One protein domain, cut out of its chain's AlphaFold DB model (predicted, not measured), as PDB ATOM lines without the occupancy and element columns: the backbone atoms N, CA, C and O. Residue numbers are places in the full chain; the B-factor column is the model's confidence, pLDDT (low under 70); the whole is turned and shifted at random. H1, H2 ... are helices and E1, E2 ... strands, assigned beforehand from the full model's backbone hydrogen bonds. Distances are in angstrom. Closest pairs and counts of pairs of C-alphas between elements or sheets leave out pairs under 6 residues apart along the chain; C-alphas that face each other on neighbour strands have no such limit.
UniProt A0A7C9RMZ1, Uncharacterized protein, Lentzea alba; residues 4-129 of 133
ATOM      1  N   ALA A   4     -46.914   4.260 -42.997       94.50
ATOM      2  CA  ALA A   4     -47.981   4.803 -43.834       94.50
ATOM      3  C   ALA A   4     -49.150   3.815 -43.966       94.50
ATOM      4  O   ALA A   4     -50.284   4.172 -43.662       94.50
ATOM      5  N   ASP A   5     -48.855   2.554 -44.290       95.00
ATOM      6  CA  ASP A   5     -49.864   1.498 -44.418       95.00
ATOM      7  C   ASP A   5     -50.655   1.293 -43.112       95.00
ATOM      8  O   ASP A   5     -51.855   1.024 -43.151       95.00
ATOM      9  N   LEU A   6     -50.001   1.447 -41.949       95.19
ATOM     10  CA  LEU A   6     -50.668   1.394 -40.644       95.19
ATOM     11  C   LEU A   6     -51.730   2.487 -40.511       95.19
ATOM     12  O   LEU A   6     -52.856   2.214 -40.099       95.19
ATOM     13  N   VAL A   7     -51.361   3.724 -40.830       95.44
ATOM     14  CA  VAL A   7     -52.243   4.887 -40.694       95.44
ATOM     15  C   VAL A   7     -53.360   4.851 -41.732       95.44
ATOM     16  O   VAL A   7     -54.523   5.042 -41.390       95.44
ATOM     17  N   GLU A   8     -53.026   4.554 -42.984       95.69
ATOM     18  CA  GLU A   8     -53.996   4.457 -44.072       95.69
ATOM     19  C   GLU A   8     -54.976   3.306 -43.837       95.69
ATOM     20  O   GLU A   8     -56.181   3.460 -44.036       95.69
ATOM     21  N   GLY A   9     -54.480   2.161 -43.361       95.31
ATOM     22  CA  GLY A   9     -55.313   1.035 -42.970       95.31
ATOM     23  C   GLY A   9     -56.251   1.371 -41.815       95.31
ATOM     24  O   GLY A   9     -57.437   1.070 -41.903       95.31
ATOM     25  N   ALA A  10     -55.763   2.053 -40.776       94.75
ATOM     26  CA  ALA A  10     -56.600   2.510 -39.667       94.75
ATOM     27  C   ALA A  10     -57.714   3.460 -40.144       94.75
ATOM     28  O   ALA A  10     -58.874   3.287 -39.771       94.75
ATOM     29  N   ALA A  11     -57.388   4.402 -41.032       94.69
ATOM     30  CA  ALA A  11     -58.355   5.348 -41.583       94.69
ATOM     31  C   ALA A  11     -59.420   4.676 -42.466       94.69
ATOM     32  O   ALA A  11     -60.584   5.073 -42.421       94.69
ATOM     33  N   ARG A  12     -59.064   3.631 -43.230       94.62
ATOM     34  CA  ARG A  12     -60.045   2.833 -43.998       94.62
ATOM     35  C   ARG A  12     -61.109   2.201 -43.103       94.62
ATOM     36  O   ARG A  12     -62.261   2.110 -43.514       94.62
ATOM     37  N   GLU A  13     -60.728   1.819 -41.891       94.31
ATOM     38  CA  GLU A  13     -61.627   1.259 -40.881       94.31
ATOM     39  C   GLU A  13     -62.251   2.349 -39.979       94.31
ATOM     40  O   GLU A  13     -62.879   2.046 -38.969       94.31
ATOM     41  N   GLY A  14     -62.106   3.632 -40.340       93.25
ATOM     42  CA  GLY A  14     -62.759   4.762 -39.672       93.25
ATOM     43  C   GLY A  14     -62.007   5.346 -38.473       93.25
ATOM     44  O   GLY A  14     -62.595   6.115 -37.711       93.25
ATOM     45  N   VAL A  15     -60.732   4.996 -38.280       94.25
ATOM     46  CA  VAL A  15     -59.902   5.510 -37.183       94.25
ATOM     47  C   VAL A  15     -58.978   6.616 -37.681       94.25
ATOM     48  O   VAL A  15     -58.043   6.359 -38.440       94.25
ATOM     49  N   ASP A  16     -59.170   7.839 -37.188       93.88
ATOM     50  CA  ASP A  16     -58.266   8.943 -37.510       93.88
ATOM     51  C   ASP A  16     -56.993   8.846 -36.666       93.88
ATOM     52  O   ASP A  16     -57.059   8.726 -35.436       93.88
ATOM     53  N   VAL A  17     -55.831   8.982 -37.307       93.69
ATOM     54  CA  VAL A  17     -54.521   9.010 -36.641       93.69
ATOM     55  C   VAL A  17     -53.826  10.334 -36.924       93.69
ATOM     56  O   VAL A  17     -53.615  10.711 -38.075       93.69
ATOM     57  N   TRP A  18     -53.490  11.064 -35.863       93.44
ATOM     58  CA  TRP A  18     -52.785  12.342 -35.935       93.44
ATOM     59  C   TRP A  18     -51.464  12.227 -35.184       93.44
ATOM     60  O   TRP A  18     -51.430  11.799 -34.025       93.44
ATOM     61  N   LEU A  19     -50.379  12.643 -35.831       92.62
ATOM     62  CA  LEU A  19     -49.046  12.705 -35.250       92.62
ATOM     63  C   LEU A  19     -48.604  14.150 -35.177       92.62
ATOM     64  O   LEU A  19     -48.729  14.910 -36.131       92.62
ATOM     65  N   LYS A  20     -48.056  14.523 -34.034       90.00
ATOM     66  CA  LYS A  20     -47.565  15.863 -33.778       90.00
ATOM     67  C   LYS A  20     -46.210  15.779 -33.101       90.00
ATOM     68  O   LYS A  20     -46.021  14.967 -32.200       90.00
ATOM     69  N   MET A  21     -45.312  16.673 -33.486       84.19
ATOM     70  CA  MET A  21     -44.088  16.944 -32.750       84.19
ATOM     71  C   MET A  21     -44.018  18.410 -32.378       84.19
ATOM     72  O   MET A  21     -44.123  19.294 -33.228       84.19
ATOM     73  N   ASP A  22     -43.816  18.646 -31.090       74.19
ATOM     74  CA  ASP A  22     -43.526  19.960 -30.545       74.19
ATOM     75  C   ASP A  22     -42.021  20.214 -30.680       74.19
ATOM     76  O   ASP A  22     -41.212  19.544 -30.040       74.19
ATOM     77  N   GLY A  23     -41.624  21.150 -31.545       66.62
ATOM     78  CA  GLY A  23     -40.222  21.541 -31.654       66.62
ATOM     79  C   GLY A  23     -39.657  22.090 -30.322       66.62
ATOM     80  O   GLY A  23     -40.422  22.542 -29.479       66.62
ATOM     81  N   PRO A  24     -38.327  22.141 -30.129       59.72
ATOM     82  CA  PRO A  24     -37.589  22.631 -28.964       59.72
ATOM     83  C   PRO A  24     -37.923  24.065 -28.565       59.72
ATOM     84  O   PRO A  24     -37.808  24.392 -27.394       59.72
ATOM     85  N   ARG A  25     -38.449  24.907 -29.467       55.62
ATOM     86  CA  ARG A  25     -39.048  26.197 -29.069       55.62
ATOM     87  C   ARG A  25     -40.203  26.024 -28.064       55.62
ATOM     88  O   ARG A  25     -40.506  26.948 -27.315       55.62
ATOM     89  N   TYR A  26     -40.835  24.855 -28.069       55.31
ATOM     90  CA  TYR A  26     -41.903  24.411 -27.179       55.31
ATOM     91  C   TYR A  26     -41.479  23.258 -26.249       55.31
ATOM     92  O   TYR A  26     -42.303  22.801 -25.459       55.31
ATOM     93  N   ALA A  27     -40.234  22.772 -26.318       59.94
ATOM     94  CA  ALA A  27     -39.809  21.558 -25.625       59.94
ATOM     95  C   ALA A  27     -38.479  21.753 -24.891       59.94
ATOM     96  O   ALA A  27     -37.425  21.365 -25.385       59.94
ATOM     97  N   ASP A  28     -38.566  22.282 -23.671       57.84
ATOM     98  CA  ASP A  28     -37.503  22.102 -22.677       57.84
ATOM     99  C   ASP A  28     -37.680  20.772 -21.909       57.84
ATOM    100  O   ASP A  28     -36.692  20.168 -21.515       57.84
ATOM    101  N   ASP A  29     -38.913  20.244 -21.789       64.56
ATOM    102  CA  ASP A  29     -39.201  18.987 -21.064       64.56
ATOM    103  C   ASP A  29     -40.330  18.117 -21.668       64.56
ATOM    104  O   ASP A  29     -40.594  17.015 -21.178       64.56
ATOM    105  N   LEU A  30     -41.019  18.547 -22.732       62.94
ATOM    106  CA  LEU A  30     -42.189  17.824 -23.264       62.94
ATOM    107  C   LEU A  30     -41.802  16.637 -24.167       62.94
ATOM    108  O   LEU A  30     -40.749  16.677 -24.808       62.94
ATOM    109  N   PRO A  31     -42.599  15.549 -24.211       70.50
ATOM    110  CA  PRO A  31     -42.339  14.431 -25.112       70.50
ATOM    111  C   PRO A  31     -42.344  14.872 -26.588       70.50
ATOM    112  O   PRO A  31     -43.250  15.595 -26.994       70.50
ATOM    113  N   PRO A  32     -41.360  14.434 -27.397       81.00
ATOM    114  CA  PRO A  32     -41.216  14.844 -28.791       81.00
ATOM    115  C   PRO A  32     -42.356  14.351 -29.683       81.00
ATOM    116  O   PRO A  32     -42.553  14.902 -30.757       81.00
ATOM    117  N   TRP A  33     -43.121  13.342 -29.259       88.44
ATOM    118  CA  TRP A  33     -44.257  12.831 -30.017       88.44
ATOM    119  C   TRP A  33     -45.541  12.995 -29.222       88.44
ATOM    120  O   TRP A  33     -45.655  12.505 -28.107       88.44
ATOM    121  N   THR A  34     -46.537  13.621 -29.826       91.12
ATOM    122  CA  THR A  34     -47.936  13.528 -29.422       91.12
ATOM    123  C   THR A  34     -48.668  12.721 -30.486       91.12
ATOM    124  O   THR A  34     -48.615  13.058 -31.668       91.12
ATOM    125  N   VAL A  35     -49.381  11.679 -30.072       94.19
ATOM    126  CA  VAL A  35     -50.229  10.871 -30.955       94.19
ATOM    127  C   VAL A  35     -51.660  11.003 -30.487       94.19
ATOM    128  O   VAL A  35     -51.935  10.878 -29.292       94.19
ATOM    129  N   VAL A  36     -52.571  11.244 -31.421       95.00
ATOM    130  CA  VAL A  36     -54.005  11.286 -31.154       95.00
ATOM    131  C   VAL A  36     -54.708  10.310 -32.085       95.00
ATOM    132  O   VAL A  36     -54.514  10.351 -33.295       95.00
ATOM    133  N   LEU A  37     -55.528   9.444 -31.498       95.94
ATOM    134  CA  LEU A  37     -56.449   8.556 -32.192       95.94
ATOM    135  C   LEU A  37     -57.869   9.052 -31.970       95.94
ATOM    136  O   LEU A  37     -58.218   9.385 -30.831       95.94
ATOM    137  N   ARG A  38     -58.696   9.056 -33.015       94.75
ATOM    138  CA  ARG A  38     -60.128   9.347 -32.895       94.75
ATOM    139  C   ARG A  38     -60.961   8.243 -33.518       94.75
ATOM    140  O   ARG A  38     -60.694   7.806 -34.628       94.75
ATOM    141  N   HIS A  39     -61.954   7.802 -32.762       94.50
ATOM    142  CA  HIS A  39     -62.956   6.823 -33.160       94.50
ATOM    143  C   HIS A  39     -64.074   6.841 -32.105       94.50
ATOM    144  O   HIS A  39     -63.750   6.954 -30.920       94.50
ATOM    145  N   PRO A  40     -65.364   6.702 -32.459       93.06
ATOM    146  CA  PRO A  40     -66.464   6.738 -31.487       93.06
ATOM    147  C   PRO A  40     -66.302   5.772 -30.302       93.06
ATOM    148  O   PRO A  40     -66.639   6.125 -29.175       93.06
ATOM    149  N   ASP A  41     -65.712   4.599 -30.537       92.25
ATOM    150  CA  ASP A  41     -65.496   3.578 -29.500       92.25
ATOM    151  C   ASP A  41     -64.220   3.786 -28.656       92.25
ATOM    152  O   ASP A  41     -63.930   3.011 -27.741       92.25
ATOM    153  N   LEU A  42     -63.452   4.856 -28.899       90.69
ATOM    154  CA  LEU A  42     -62.284   5.215 -28.087       90.69
ATOM    155  C   LEU A  42     -62.684   5.975 -26.813       90.69
ATOM    156  O   LEU A  42     -62.383   7.155 -26.631       90.69
ATOM    157  N   GLY A  43     -63.313   5.260 -25.880       83.81
ATOM    158  CA  GLY A  43     -63.709   5.798 -24.575       83.81
ATOM    159  C   GLY A  43     -64.749   6.924 -24.660       83.81
ATOM    160  O   GLY A  43     -65.341   7.177 -25.700       83.81
ATOM    161  N   ALA A  44     -64.980   7.622 -23.544       85.06
ATOM    162  CA  ALA A  44     -66.104   8.560 -23.411       85.06
ATOM    163  C   ALA A  44     -66.063   9.775 -24.362       85.06
ATOM    164  O   ALA A  44     -67.100  10.371 -24.633       85.06
ATOM    165  N   THR A  45     -64.881  10.164 -24.843       89.38
ATOM    166  CA  THR A  45     -64.689  11.322 -25.733       89.38
ATOM    167  C   THR A  45     -64.432  10.921 -27.185       89.38
ATOM    168  O   THR A  45     -64.172  11.791 -28.015       89.38
ATOM    169  N   GLY A  46     -64.428   9.619 -27.491       92.62
ATOM    170  CA  GLY A  46     -64.033   9.093 -28.797       92.62
ATOM    171  C   GLY A  46     -62.597   9.452 -29.194       92.62
ATOM    172  O   GLY A  46     -62.278   9.538 -30.376       92.62
ATOM    173  N   THR A  47     -61.734   9.754 -28.220       94.19
ATOM    174  CA  THR A  47     -60.357  10.200 -28.448       94.19
ATOM    175  C   THR A  47     -59.411   9.549 -27.450       94.19
ATOM    176  O   THR A  47     -59.640   9.576 -26.239       94.19
ATOM    177  N   ARG A  48     -58.280   9.044 -27.943       95.06
ATOM    178  CA  ARG A  48     -57.127   8.671 -27.118       95.06
ATOM    179  C   ARG A  48     -55.919   9.492 -27.520       95.06
ATOM    180  O   ARG A  48     -55.671   9.705 -28.698       95.06
ATOM    181  N   ARG A  49     -55.161   9.942 -26.525       94.12
ATOM    182  CA  ARG A  49     -53.936  10.712 -26.712       94.12
ATOM    183  C   ARG A  49     -52.824  10.117 -25.864       94.12
ATOM    184  O   ARG A  49     -53.074   9.755 -24.716       94.12
ATOM    185  N   ALA A  50     -51.618  10.083 -26.412       93.31
ATOM    186  CA  ALA A  50     -50.404   9.809 -25.661       93.31
ATOM    187  C   ALA A  50     -49.283  10.761 -26.078       93.31
ATOM    188  O   ALA A  50     -49.136  11.073 -27.261       93.31
ATOM    189  N   ASP A  51     -48.486  11.169 -25.094       91.75
ATOM    190  CA  ASP A  51     -47.247  11.905 -25.304       91.75
ATOM    191  C   ASP A  51     -46.076  10.934 -25.045       91.75
ATOM    192  O   ASP A  51     -45.997  10.305 -23.988       91.75
ATOM    193  N   LEU A  52     -45.201  10.746 -26.035       90.69
ATOM    194  CA  LEU A  52     -44.258   9.629 -26.133       90.69
ATOM    195  C   LEU A  52     -42.844  10.106 -26.485       90.69
ATOM    196  O   LEU A  52     -42.647  11.101 -27.186       90.69
ATOM    197  N   ARG A  53     -41.834   9.389 -25.978       86.12
ATOM    198  CA  ARG A  53     -40.414   9.754 -26.134       86.12
ATOM    199  C   ARG A  53     -39.776   9.164 -27.378       86.12
ATOM    200  O   ARG A  53     -38.851   9.758 -27.921       86.12
ATOM    201  N   HIS A  54     -40.282   8.028 -27.838       86.56
ATOM    202  CA  HIS A  54     -39.699   7.303 -28.954       86.56
ATOM    203  C   HIS A  54     -40.761   6.891 -29.963       86.56
ATOM    204  O   HIS A  54     -41.864   6.490 -29.598       86.56
ATOM    205  N   PHE A  55     -40.394   6.911 -31.242       89.44
ATOM    206  CA  PHE A  55     -41.326   6.607 -32.320       89.44
ATOM    207  C   PHE A  55     -41.847   5.158 -32.296       89.44
ATOM    208  O   PHE A  55     -43.010   4.910 -32.590       89.44
ATOM    209  N   HIS A  56     -41.055   4.181 -31.843       91.88
ATOM    210  CA  HIS A  56     -41.560   2.809 -31.678       91.88
ATOM    211  C   HIS A  56     -42.727   2.724 -30.673       91.88
ATOM    212  O   HIS A  56     -43.589   1.857 -30.790       91.88
ATOM    213  N   GLN A  57     -42.788   3.639 -29.697       94.25
ATOM    214  CA  GLN A  57     -43.910   3.721 -28.763       94.25
ATOM    215  C   GLN A  57     -45.154   4.277 -29.458       94.25
ATOM    216  O   GLN A  57     -46.258   3.867 -29.121       94.25
ATOM    217  N   VAL A  58     -44.984   5.186 -30.429       94.38
ATOM    218  CA  VAL A  58     -46.075   5.702 -31.273       94.38
ATOM    219  C   VAL A  58     -46.702   4.556 -32.053       94.38
ATOM    220  O   VAL A  58     -47.912   4.362 -31.977       94.38
ATOM    221  N   ILE A  59     -45.875   3.747 -32.719       95.06
ATOM    222  CA  ILE A  59     -46.313   2.537 -33.425       95.06
ATOM    223  C   ILE A  59     -47.105   1.623 -32.483       95.06
ATOM    224  O   ILE A  59     -48.262   1.311 -32.760       95.06
ATOM    225  N   GLY A  60     -46.512   1.247 -31.344       95.31
ATOM    226  CA  GLY A  60     -47.163   0.356 -30.382       95.31
ATOM    227  C   GLY A  60     -48.470   0.927 -29.827       95.31
ATOM    228  O   GLY A  60     -49.433   0.189 -29.634       95.31
ATOM    229  N   PHE A  61     -48.539   2.245 -29.623       95.69
ATOM    230  CA  PHE A  61     -49.755   2.925 -29.190       95.69
ATOM    231  C   PHE A  61     -50.862   2.849 -30.244       95.69
ATOM    232  O   PHE A  61     -51.991   2.502 -29.897       95.69
ATOM    233  N   VAL A  62     -50.552   3.140 -31.513       95.31
ATOM    234  CA  VAL A  62     -51.521   3.061 -32.616       95.31
ATOM    235  C   VAL A  62     -51.996   1.619 -32.785       95.31
ATOM    236  O   VAL A  62     -53.188   1.362 -32.654       95.31
ATOM    237  N   GLN A  63     -51.080   0.665 -32.979       94.25
ATOM    238  CA  GLN A  63     -51.432  -0.745 -33.185       94.25
ATOM    239  C   GLN A  63     -52.234  -1.320 -32.013       94.25
ATOM    240  O   GLN A  63     -53.255  -1.974 -32.222       94.25
ATOM    241  N   GLY A  64     -51.799  -1.039 -30.781       93.19
ATOM    242  CA  GLY A  64     -52.415  -1.573 -29.570       93.19
ATOM    243  C   GLY A  64     -53.840  -1.079 -29.321       93.19
ATOM    244  O   GLY A  64     -54.594  -1.765 -28.640       93.19
ATOM    245  N   HIS A  65     -54.227   0.075 -29.874       94.00
ATOM    246  CA  HIS A  65     -55.604   0.566 -29.786       94.00
ATOM    247  C   HIS A  65     -56.419   0.204 -31.022       94.00
ATOM    248  O   HIS A  65     -57.548  -0.255 -30.875       94.00
ATOM    249  N   VAL A  66     -55.854   0.365 -32.220       91.81
ATOM    250  CA  VAL A  66     -56.538   0.080 -33.488       91.81
ATOM    251  C   VAL A  66     -57.041  -1.366 -33.512       91.81
ATOM    252  O   VAL A  66     -58.229  -1.583 -33.714       91.81
ATOM    253  N   GLY A  67     -56.202  -2.343 -33.148       89.62
ATOM    254  CA  GLY A  67     -56.600  -3.758 -33.120       89.62
ATOM    255  C   GLY A  67     -57.673  -4.130 -32.083       89.62
ATOM    256  O   GLY A  67     -58.123  -5.271 -32.057       89.62
ATOM    257  N   THR A  68     -58.084  -3.197 -31.216       91.12
ATOM    258  CA  THR A  68     -59.158  -3.408 -30.225       91.12
ATOM    259  C   THR A  68     -60.501  -2.814 -30.641       91.12
ATOM    260  O   THR A  68     -61.503  -3.043 -29.964       91.12
ATOM    261  N   LEU A  69     -60.531  -2.042 -31.729       93.12
ATOM    262  CA  LEU A  69     -61.731  -1.376 -32.226       93.12
ATOM    263  C   LEU A  69     -62.512  -2.287 -33.188       93.12
ATOM    264  O   LEU A  69     -61.968  -3.276 -33.681       93.12
ATOM    265  N   PRO A  70     -63.791  -1.997 -33.471       90.56
ATOM    266  CA  PRO A  70     -64.501  -2.654 -34.566       90.56
ATOM    267  C   PRO A  70     -63.836  -2.348 -35.918       90.56
ATOM    268  O   PRO A  70     -63.507  -1.198 -36.182       90.56
ATOM    269  N   GLY A  71     -63.650  -3.362 -36.768       88.75
ATOM    270  CA  GLY A  71     -63.020  -3.227 -38.090       88.75
ATOM    271  C   GLY A  71     -62.396  -4.540 -38.571       88.75
ATOM    272  O   GLY A  71     -62.331  -5.511 -37.810       88.75
ATOM    273  N   ASP A  72     -61.952  -4.586 -39.829       91.25
ATOM    274  CA  ASP A  72     -61.113  -5.687 -40.320       91.25
ATOM    275  C   ASP A  72     -59.633  -5.359 -40.100       91.25
ATOM    276  O   ASP A  72     -59.059  -4.492 -40.759       91.25
ATOM    277  N   TRP A  73     -59.000  -6.087 -39.179       93.25
ATOM    278  CA  TRP A  73     -57.588  -5.923 -38.820       93.25
ATOM    279  C   TRP A  73     -56.705  -7.066 -39.315       93.25
ATOM    280  O   TRP A  73     -55.567  -7.193 -38.872       93.25
ATOM    281  N   SER A  74     -57.192  -7.908 -40.230       89.88
ATOM    282  CA  SER A  74     -56.416  -9.031 -40.782       89.88
ATOM    283  C   SER A  74     -55.124  -8.596 -41.490       89.88
ATOM    284  O   SER A  74     -54.188  -9.384 -41.624       89.88
ATOM    285  N   TRP A  75     -55.058  -7.331 -41.911       90.62
ATOM    286  CA  TRP A  75     -53.890  -6.698 -42.522       90.62
ATOM    287  C   TRP A  75     -52.861  -6.182 -41.501       90.62
ATOM    288  O   TRP A  75     -51.737  -5.855 -41.888       90.62
ATOM    289  N   LEU A  76     -53.218  -6.085 -40.214       91.62
ATOM    290  CA  LEU A  76     -52.344  -5.565 -39.167       91.62
ATOM    291  C   LEU A  76     -51.225  -6.576 -38.886       91.62
ATOM    292  O   LEU A  76     -51.423  -7.579 -38.209       91.62
ATOM    293  N   GLY A  77     -50.038  -6.320 -39.435       85.12
ATOM    294  CA  GLY A  77     -48.860  -7.149 -39.186       85.12
ATOM    295  C   GLY A  77     -48.193  -6.870 -37.835       85.12
ATOM    296  O   GLY A  77     -48.347  -5.795 -37.255       85.12
ATOM    297  N   ASP A  78     -47.357  -7.807 -37.386       85.38
ATOM    298  CA  ASP A  78     -46.623  -7.710 -36.112       85.38
ATOM    299  C   ASP A  78     -45.479  -6.683 -36.133       85.38
ATOM    300  O   ASP A  78     -44.988  -6.259 -35.087       85.38
ATOM    301  N   HIS A  79     -45.020  -6.293 -37.326       91.12
ATOM    302  CA  HIS A  79     -43.885  -5.395 -37.500       91.12
ATOM    303  C   HIS A  79     -44.212  -4.223 -38.426       91.12
ATOM    304  O   HIS A  79     -44.587  -4.398 -39.596       91.12
ATOM    305  N   VAL A  80     -43.994  -3.022 -37.893       93.31
ATOM    306  CA  VAL A  80     -44.149  -1.752 -38.600       93.31
ATOM    307  C   VAL A  80     -42.791  -1.078 -38.702       93.31
ATOM    308  O   VAL A  80     -42.134  -0.818 -37.694       93.31
ATOM    309  N   ASP A  81     -42.395  -0.807 -39.935       92.62
ATOM    310  CA  ASP A  81     -41.189  -0.076 -40.278       92.62
ATOM    311  C   ASP A  81     -41.498   1.430 -40.241       92.62
ATOM    312  O   ASP A  81     -42.403   1.890 -40.951       92.62
ATOM    313  N   PRO A  82     -40.797   2.209 -39.401       89.06
ATOM    314  CA  PRO A  82     -40.991   3.650 -39.334       89.06
ATOM    315  C   PRO A  82     -40.481   4.407 -40.572       89.06
ATOM    316  O   PRO A  82     -40.838   5.576 -40.735       89.06
ATOM    317  N   GLY A  83     -39.653   3.790 -41.420       88.12
ATOM    318  CA  GLY A  83     -38.955   4.478 -42.505       88.12
ATOM    319  C   GLY A  83     -38.086   5.636 -41.994       88.12
ATOM    320  O   GLY A  83     -37.577   5.606 -40.874       88.12
ATOM    321  N   GLU A  84     -37.957   6.695 -42.799       86.94
ATOM    322  CA  GLU A  84     -37.158   7.895 -42.474       86.94
ATOM    323  C   GLU A  84     -37.864   8.881 -41.522       86.94
ATOM    324  O   GLU A  84     -37.303   9.911 -41.137       86.94
ATOM    325  N   LEU A  85     -39.105   8.588 -41.125       88.12
ATOM    326  CA  LEU A  85     -39.941   9.493 -40.341       88.12
ATOM    327  C   LEU A  85     -39.270   9.963 -39.032       88.12
ATOM    328  O   LEU A  85     -39.298  11.171 -38.776       88.12
ATOM    329  N   PRO A  86     -38.624   9.092 -38.220       87.25
ATOM    330  CA  PRO A  86     -37.955   9.529 -36.998       87.25
ATOM    331  C   PRO A  86     -36.810  10.512 -37.260       87.25
ATOM    332  O   PRO A  86     -36.655  11.465 -36.504       87.25
ATOM    333  N   GLU A  87     -36.038  10.312 -38.329       86.69
ATOM    334  CA  GLU A  87     -34.881  11.151 -38.659       86.69
ATOM    335  C   GLU A  87     -35.311  12.535 -39.155       86.69
ATOM    336  O   GLU A  87     -34.750  13.556 -38.746       86.69
ATOM    337  N   ILE A  88     -36.340  12.589 -40.007       84.56
ATOM    338  CA  ILE A  88     -36.914  13.848 -40.500       84.56
ATOM    339  C   ILE A  88     -37.516  14.641 -39.344       84.56
ATOM    340  O   ILE A  88     -37.256  15.839 -39.217       84.56
ATOM    341  N   PHE A  89     -38.264  13.971 -38.467       84.62
ATOM    342  CA  PHE A  89     -38.813  14.606 -37.276       84.62
ATOM    343  C   PHE A  89     -37.711  15.070 -36.331       84.62
ATOM    344  O   PHE A  89     -37.745  16.211 -35.906       84.62
ATOM    345  N   GLU A  90     -36.681  14.276 -36.051       81.88
ATOM    346  CA  GLU A  90     -35.581  14.731 -35.193       81.88
ATOM    347  C   GLU A  90     -34.906  16.001 -35.747       81.88
ATOM    348  O   GLU A  90     -34.611  16.941 -35.001       81.88
ATOM    349  N   ARG A  91     -34.706  16.066 -37.066       83.50
ATOM    350  CA  ARG A  91     -34.121  17.230 -37.742       83.50
ATOM    351  C   ARG A  91     -35.024  18.462 -37.693       83.50
ATOM    352  O   ARG A  91     -34.541  19.532 -37.331       83.50
ATOM    353  N   LEU A  92     -36.310  18.310 -38.004       80.38
ATOM    354  CA  LEU A  92     -37.327  19.363 -37.862       80.38
ATOM    355  C   LEU A  92     -37.509  19.787 -36.402       80.38
ATOM    356  O   LEU A  92     -37.769  20.949 -36.104       80.38
ATOM    357  N   GLY A  93     -37.315  18.847 -35.482       78.88
ATOM    358  CA  GLY A  93     -37.182  19.094 -34.064       78.88
ATOM    359  C   GLY A  93     -36.081  20.118 -33.867       78.88
ATOM    360  O   GLY A  93     -36.359  21.226 -33.469       78.88
ATOM    361  N   ARG A  94     -34.837  19.873 -34.263       79.62
ATOM    362  CA  ARG A  94     -33.732  20.828 -34.012       79.62
ATOM    363  C   ARG A  94     -33.958  22.272 -34.509       79.62
ATOM    364  O   ARG A  94     -33.307  23.172 -33.984       79.62
ATOM    365  N   THR A  95     -34.872  22.527 -35.450       80.38
ATOM    366  CA  THR A  95     -35.213  23.887 -35.913       80.38
ATOM    367  C   THR A  95     -36.253  24.619 -35.057       80.38
ATOM    368  O   THR A  95     -36.433  25.827 -35.216       80.38
ATOM    369  N   GLY A  96     -36.926  23.943 -34.120       79.19
ATOM    370  CA  GLY A  96     -37.942  24.563 -33.262       79.19
ATOM    371  C   GLY A  96     -39.347  24.596 -33.859       79.19
ATOM    372  O   GLY A  96     -40.222  25.239 -33.278       79.19
ATOM    373  N   LEU A  97     -39.572  23.930 -34.992       82.31
ATOM    374  CA  LEU A  97     -40.858  23.915 -35.681       82.31
ATOM    375  C   LEU A  97     -41.844  22.946 -35.012       82.31
ATOM    376  O   LEU A  97     -41.485  21.840 -34.616       82.31
ATOM    377  N   LEU A  98     -43.109  23.353 -34.922       84.81
ATOM    378  CA  LEU A  98     -44.231  22.451 -34.672       84.81
ATOM    379  C   LEU A  98     -44.589  21.760 -35.988       84.81
ATOM    380  O   LEU A  98     -44.858  22.454 -36.964       84.81
ATOM    381  N   VAL A  99     -44.650  20.430 -36.004       87.69
ATOM    382  CA  VAL A  99     -45.015  19.643 -37.192       87.69
ATOM    383  C   VAL A  99     -46.199  18.746 -36.865       87.69
ATOM    384  O   VAL A  99     -46.206  18.091 -35.822       87.69
ATOM    385  N   ILE A 100     -47.197  18.719 -37.747       91.12
ATOM    386  CA  ILE A 100     -48.375  17.859 -37.634       91.12
ATOM    387  C   ILE A 100     -48.551  17.082 -38.938       91.12
ATOM    388  O   ILE A 100     -48.513  17.666 -40.020       91.12
ATOM    389  N   LEU A 101     -48.761  15.774 -38.803       93.62
ATOM    390  CA  LEU A 101     -49.142  14.851 -39.862       93.62
ATOM    391  C   LEU A 101     -50.503  14.235 -39.544       93.62
ATOM    392  O   LEU A 101     -50.737  13.762 -38.428       93.62
ATOM    393  N   SER A 102     -51.379  14.188 -40.538       93.44
ATOM    394  CA  SER A 102     -52.656  13.477 -40.465       93.44
ATOM    395  C   SER A 102     -53.002  12.852 -41.810       93.44
ATOM    396  O   SER A 102     -52.444  13.231 -42.844       93.44
ATOM    397  N   TYR A 103     -53.934  11.903 -41.790       94.94
ATOM    398  CA  TYR A 103     -54.466  11.275 -42.992       94.94
ATOM    399  C   TYR A 103     -55.994  11.212 -42.938       94.94
ATOM    400  O   TYR A 103     -56.552  10.722 -41.960       94.94
ATOM    401  N   ASP A 104     -56.652  11.694 -43.992       88.44
ATOM    402  CA  ASP A 104     -58.116  11.697 -44.168       88.44
ATOM    403  C   ASP A 104     -58.531  11.270 -45.594       88.44
ATOM    404  O   ASP A 104     -59.543  11.702 -46.146       88.44
ATOM    405  N   GLY A 105     -57.712  10.417 -46.215       90.56
ATOM    406  CA  GLY A 105     -57.762  10.095 -47.646       90.56
ATOM    407  C   GLY A 105     -56.633  10.757 -48.437       90.56
ATOM    408  O   GLY A 105     -56.334  10.338 -49.555       90.56
ATOM    409  N   ARG A 106     -55.969  11.760 -47.848       93.94
ATOM    410  CA  ARG A 106     -54.669  12.286 -48.280       93.94
ATOM    411  C   ARG A 106     -53.799  12.575 -47.066       93.94
ATOM    412  O   ARG A 106     -54.303  12.852 -45.982       93.94
ATOM    413  N   TRP A 107     -52.487  12.553 -47.260       95.50
ATOM    414  CA  TRP A 107     -51.534  12.954 -46.230       95.50
ATOM    415  C   TRP A 107     -51.483  14.471 -46.141       95.50
ATOM    416  O   TRP A 107     -51.205  15.124 -47.139       95.50
ATOM    417  N   THR A 108     -51.714  15.042 -44.966       94.75
ATOM    418  CA  THR A 108     -51.649  16.494 -44.766       94.75
ATOM    419  C   THR A 108     -50.494  16.848 -43.841       94.75
ATOM    420  O   THR A 108     -50.259  16.168 -42.840       94.75
ATOM    421  N   LEU A 109     -49.767  17.909 -44.202       92.62
ATOM    422  CA  LEU A 109     -48.675  18.488 -43.423       92.62
ATOM    423  C   LEU A 109     -49.070  19.880 -42.954       92.62
ATOM    424  O   LEU A 109     -49.366  20.739 -43.784       92.62
ATOM    425  N   ALA A 110     -48.958  20.136 -41.656       90.69
ATOM    426  CA  ALA A 110     -49.003  21.487 -41.111       90.69
ATOM    427  C   ALA A 110     -47.719  21.791 -40.338       90.69
ATOM    428  O   ALA A 110     -47.200  20.937 -39.611       90.69
ATOM    429  N   VAL A 111     -47.214  23.018 -40.482       87.00
ATOM    430  CA  VAL A 111     -45.985  23.470 -39.817       87.00
ATOM    431  C   VAL A 111     -46.221  24.817 -39.152       87.00
ATOM    432  O   VAL A 111     -46.594  25.780 -39.811       87.00
ATOM    433  N   ASN A 112     -46.006  24.896 -37.836       84.81
ATOM    434  CA  ASN A 112     -46.306  26.065 -36.995       84.81
ATOM    435  C   ASN A 112     -47.757  26.575 -37.080       84.81
ATOM    436  O   ASN A 112     -48.018  27.743 -36.795       84.81
ATOM    437  N   GLY A 113     -48.705  25.709 -37.441       78.75
ATOM    438  CA  GLY A 113     -50.131  26.033 -37.518       78.75
ATOM    439  C   GLY A 113     -50.689  26.019 -38.942       78.75
ATOM    440  O   GLY A 113     -51.664  25.307 -39.153       78.75
ATOM    441  N   PRO A 114     -50.118  26.759 -39.912       84.38
ATOM    442  CA  PRO A 114     -50.587  26.718 -41.294       84.38
ATOM    443  C   PRO A 114     -50.422  25.348 -41.957       84.38
ATOM    444  O   PRO A 114     -49.376  24.704 -41.818       84.38
ATOM    445  N   ASP A 115     -51.428  24.961 -42.743       88.19
ATOM    446  CA  ASP A 115     -51.331  23.840 -43.677       88.19
ATOM    447  C   ASP A 115     -50.311  24.171 -44.769       88.19
ATOM    448  O   ASP A 115     -50.377  25.211 -45.430       88.19
ATOM    449  N   VAL A 116     -49.352  23.269 -44.948       86.81
ATOM    450  CA  VAL A 116     -48.301  23.352 -45.965       86.81
ATOM    451  C   VAL A 116     -48.763  22.686 -47.259       86.81
ATOM    452  O   VAL A 116     -48.412  23.141 -48.347       86.81
ATOM    453  N   GLY A 117     -49.575  21.632 -47.161       91.25
ATOM    454  CA  GLY A 117     -50.163  20.976 -48.322       91.25
ATOM    455  C   GLY A 117     -50.758  19.604 -48.024       91.25
ATOM    456  O   GLY A 117     -50.618  19.071 -46.921       91.25
ATOM    457  N   SER A 118     -51.390  19.037 -49.056       94.25
ATOM    458  CA  SER A 118     -51.948  17.684 -49.045       94.25
ATOM    459  C   SER A 118     -51.341  16.834 -50.160       94.25
ATOM    460  O   SER A 118     -51.402  17.161 -51.350       94.25
ATOM    461  N   PHE A 119     -50.811  15.688 -49.777       94.88
ATOM    462  CA  PHE A 119     -49.962  14.821 -50.576       94.88
ATOM    463  C   PHE A 119     -50.635  13.472 -50.807       94.88
ATOM    464  O   PHE A 119     -51.508  13.055 -50.043       94.88
ATOM    465  N   ALA A 120     -50.276  12.814 -51.908       93.56
ATOM    466  CA  ALA A 120     -50.801  11.488 -52.216       93.56
ATOM    467  C   ALA A 120     -50.156  10.415 -51.331       93.56
ATOM    468  O   ALA A 120     -50.821   9.453 -50.967       93.56
ATOM    469  N   THR A 121     -48.887  10.601 -50.962       93.38
ATOM    470  CA  THR A 121     -48.112   9.651 -50.162       93.38
ATOM    471  C   THR A 121     -47.483  10.329 -48.946       93.38
ATOM    472  O   THR A 121     -47.272  11.548 -48.928       93.38
ATOM    473  N   LEU A 122     -47.150   9.529 -47.927       92.00
ATOM    474  CA  LEU A 122     -46.348  10.000 -46.798       92.00
ATOM    475  C   LEU A 122     -44.952  10.437 -47.261       92.00
ATOM    476  O   LEU A 122     -44.421  11.406 -46.738       92.00
ATOM    477  N   GLU A 123     -44.370   9.775 -48.260       90.69
ATOM    478  CA  GLU A 123     -43.051  10.130 -48.798       90.69
ATOM    479  C   GLU A 123     -43.030  11.555 -49.371       90.69
ATOM    480  O   GLU A 123     -42.179  12.354 -48.989       90.69
ATOM    481  N   ASP A 124     -44.015  11.929 -50.192       91.19
ATOM    482  CA  ASP A 124     -44.137  13.290 -50.739       91.19
ATOM    483  C   ASP A 124     -44.285  14.345 -49.629       91.19
ATOM    484  O   ASP A 124     -43.733  15.453 -49.694       91.19
ATOM    485  N   CYS A 125     -45.034  13.984 -48.586       89.88
ATOM    486  CA  CYS A 125     -45.212  14.795 -47.392       89.88
ATOM    487  C   CYS A 125     -43.877  14.999 -46.655       89.88
ATOM    488  O   CYS A 125     -43.521  16.122 -46.290       89.88
ATOM    489  N   LEU A 126     -43.093  13.929 -46.510       86.88
ATOM    490  CA  LEU A 126     -41.779  13.942 -45.878       86.88
ATOM    491  C   LEU A 126     -40.743  14.716 -46.687       86.88
ATOM    492  O   LEU A 126     -40.005  15.507 -46.104       86.88
ATOM    493  N   ILE A 127     -40.736  14.577 -48.014       88.50
ATOM    494  CA  ILE A 127     -39.904  15.386 -48.913       88.50
ATOM    495  C   ILE A 127     -40.231  16.870 -48.725       88.50
ATOM    496  O   ILE A 127     -39.324  17.690 -48.595       88.50
ATOM    497  N   SER A 128     -41.514  17.222 -48.645       87.00
ATOM    498  CA  SER A 128     -41.936  18.614 -48.466       87.00
ATOM    499  C   SER A 128     -41.537  19.168 -47.100       87.00
ATOM    500  O   SER A 128     -41.033  20.285 -47.017       87.00
ATOM    501  N   ALA A 129     -41.687  18.376 -46.037       82.69
ATOM    502  CA  ALA A 129     -41.222  18.742 -44.704       82.69
ATOM    503  C   ALA A 129     -39.691  18.907 -44.659       82.69
ATOM    504  O   ALA A 129     -39.178  19.825 -44.024       82.69
TER     505      ALA A 129
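Overview. This is residues 4 to 129 of the 133 residues of an uncharacterized protein of Lentzea alba (UniProt A0A7C9RMZ1). A single, twisted wall of six antiparallel strands has its four helices over one face, while its other face bears no named helix. H2 covers the E3 and E2 side, H1 lies over E4, H4 covers E5 and E6, and H3 packs on H4; these are two layers, helices on one face of a sheet, and a long stretch with no named element, residues 67 to 84, links H2 to H3, its C-alphas 11 to 21 A from the mean of all C-alphas. The printed part has 126 residues, with four named helices and six named strands in the order H1 E1 E2 E3 H2 H3 E4 E5 E6 H4. The sheet's order is E3 E2 E1 E4 E5 E6, and the class is mixed, helices and strands. The whole is compact, with a radius of gyration of the C-alphas of 14.1 A and spans of 39 by 31 by 27 A.

Along the chain. H1 is residues 4 to 12, 12.2 A long, and begins at C-alpha 4 at (-47.981, 4.803, -43.834). E1 is residues 16 to 21, 17.0 A, E2 is residues 33 to 38, 16.5 A, and E3 is residues 47 to 52, 16.3 A. H2, residues 55 to 66, is the longest helix by residues and measures 16.6 A, from C-alpha 55 at (-41.326, 6.607, -32.320). H3 is residues 85 to 94, 14.4 A. E4 is residues 99 to 103, 13.9 A, E5 is residues 107 to 111, 13.5 A, and E6 is residues 115 to 119, 11.4 A. H4, residues 122 to 129, 10.3 A, ends at C-alpha 129 at (-41.222, 18.742, -44.704).

Arrangement. E1 E2 E3 and E4 E5 E6 are two meanders, each strand the antiparallel neighbour of the one before. E1 and E2 form a hairpin, with N 18 and O 36 at 2.9 A, and E2 and E3 another, with N 37 and O 48 at 2.8 A. E1 of the one meander and E4 of the other are neighbour strands, antiparallel at 168 degrees, with N 101 and O 19 at 2.8 A, within hydrogen-bond range. E4 and E5 form a hairpin, with N 100 and O 110 at 2.9 A, as do E5 and E6, with N 119 and O 107 at 2.7 A. E3 and E6 are the edge strands. H1, H2 and H4 lie on the same face of the sheet. H1 has a height of 7.6 A over the sheet and lies over E4; it only just runs along the strands, at 27 degrees to E4 on the local plane. H2, at a height of 9.1 A, lies over E3 and E2, and its closest C-alphas to E2 are those of Val 58 and Val 35, 6.6 A apart. H4, at a height of 8.3 A, lies over E5 and only just over E6, on which 3 of its C-alphas fall. H3 is on the sheet too, and touches H4 at a shallow tilt of 15 degrees, the same way; their closest C-alphas are those of Ile 88 and Leu 126, 7.3 A apart. H1 and H2 are close but not clearly touching, with the C-alphas of Ala 10 and Val 66 at 6.6 A. H1 and H3 are apart. In H1, H2, H3 and H4 every O i to N i+4 pair is within hydrogen-bond range.

Size, cuts and confidence. The two C-alphas farthest apart, those of Arg 25 and Ser 74, are 41.0 A from each other. The printed part has no cut. The long links are E1 to E2, with 11 residues, and H2 to H3, with 18 residues, 67 to 84. The mean pLDDT of the printed part is 88.2, and residues 23 to 30 are under 70.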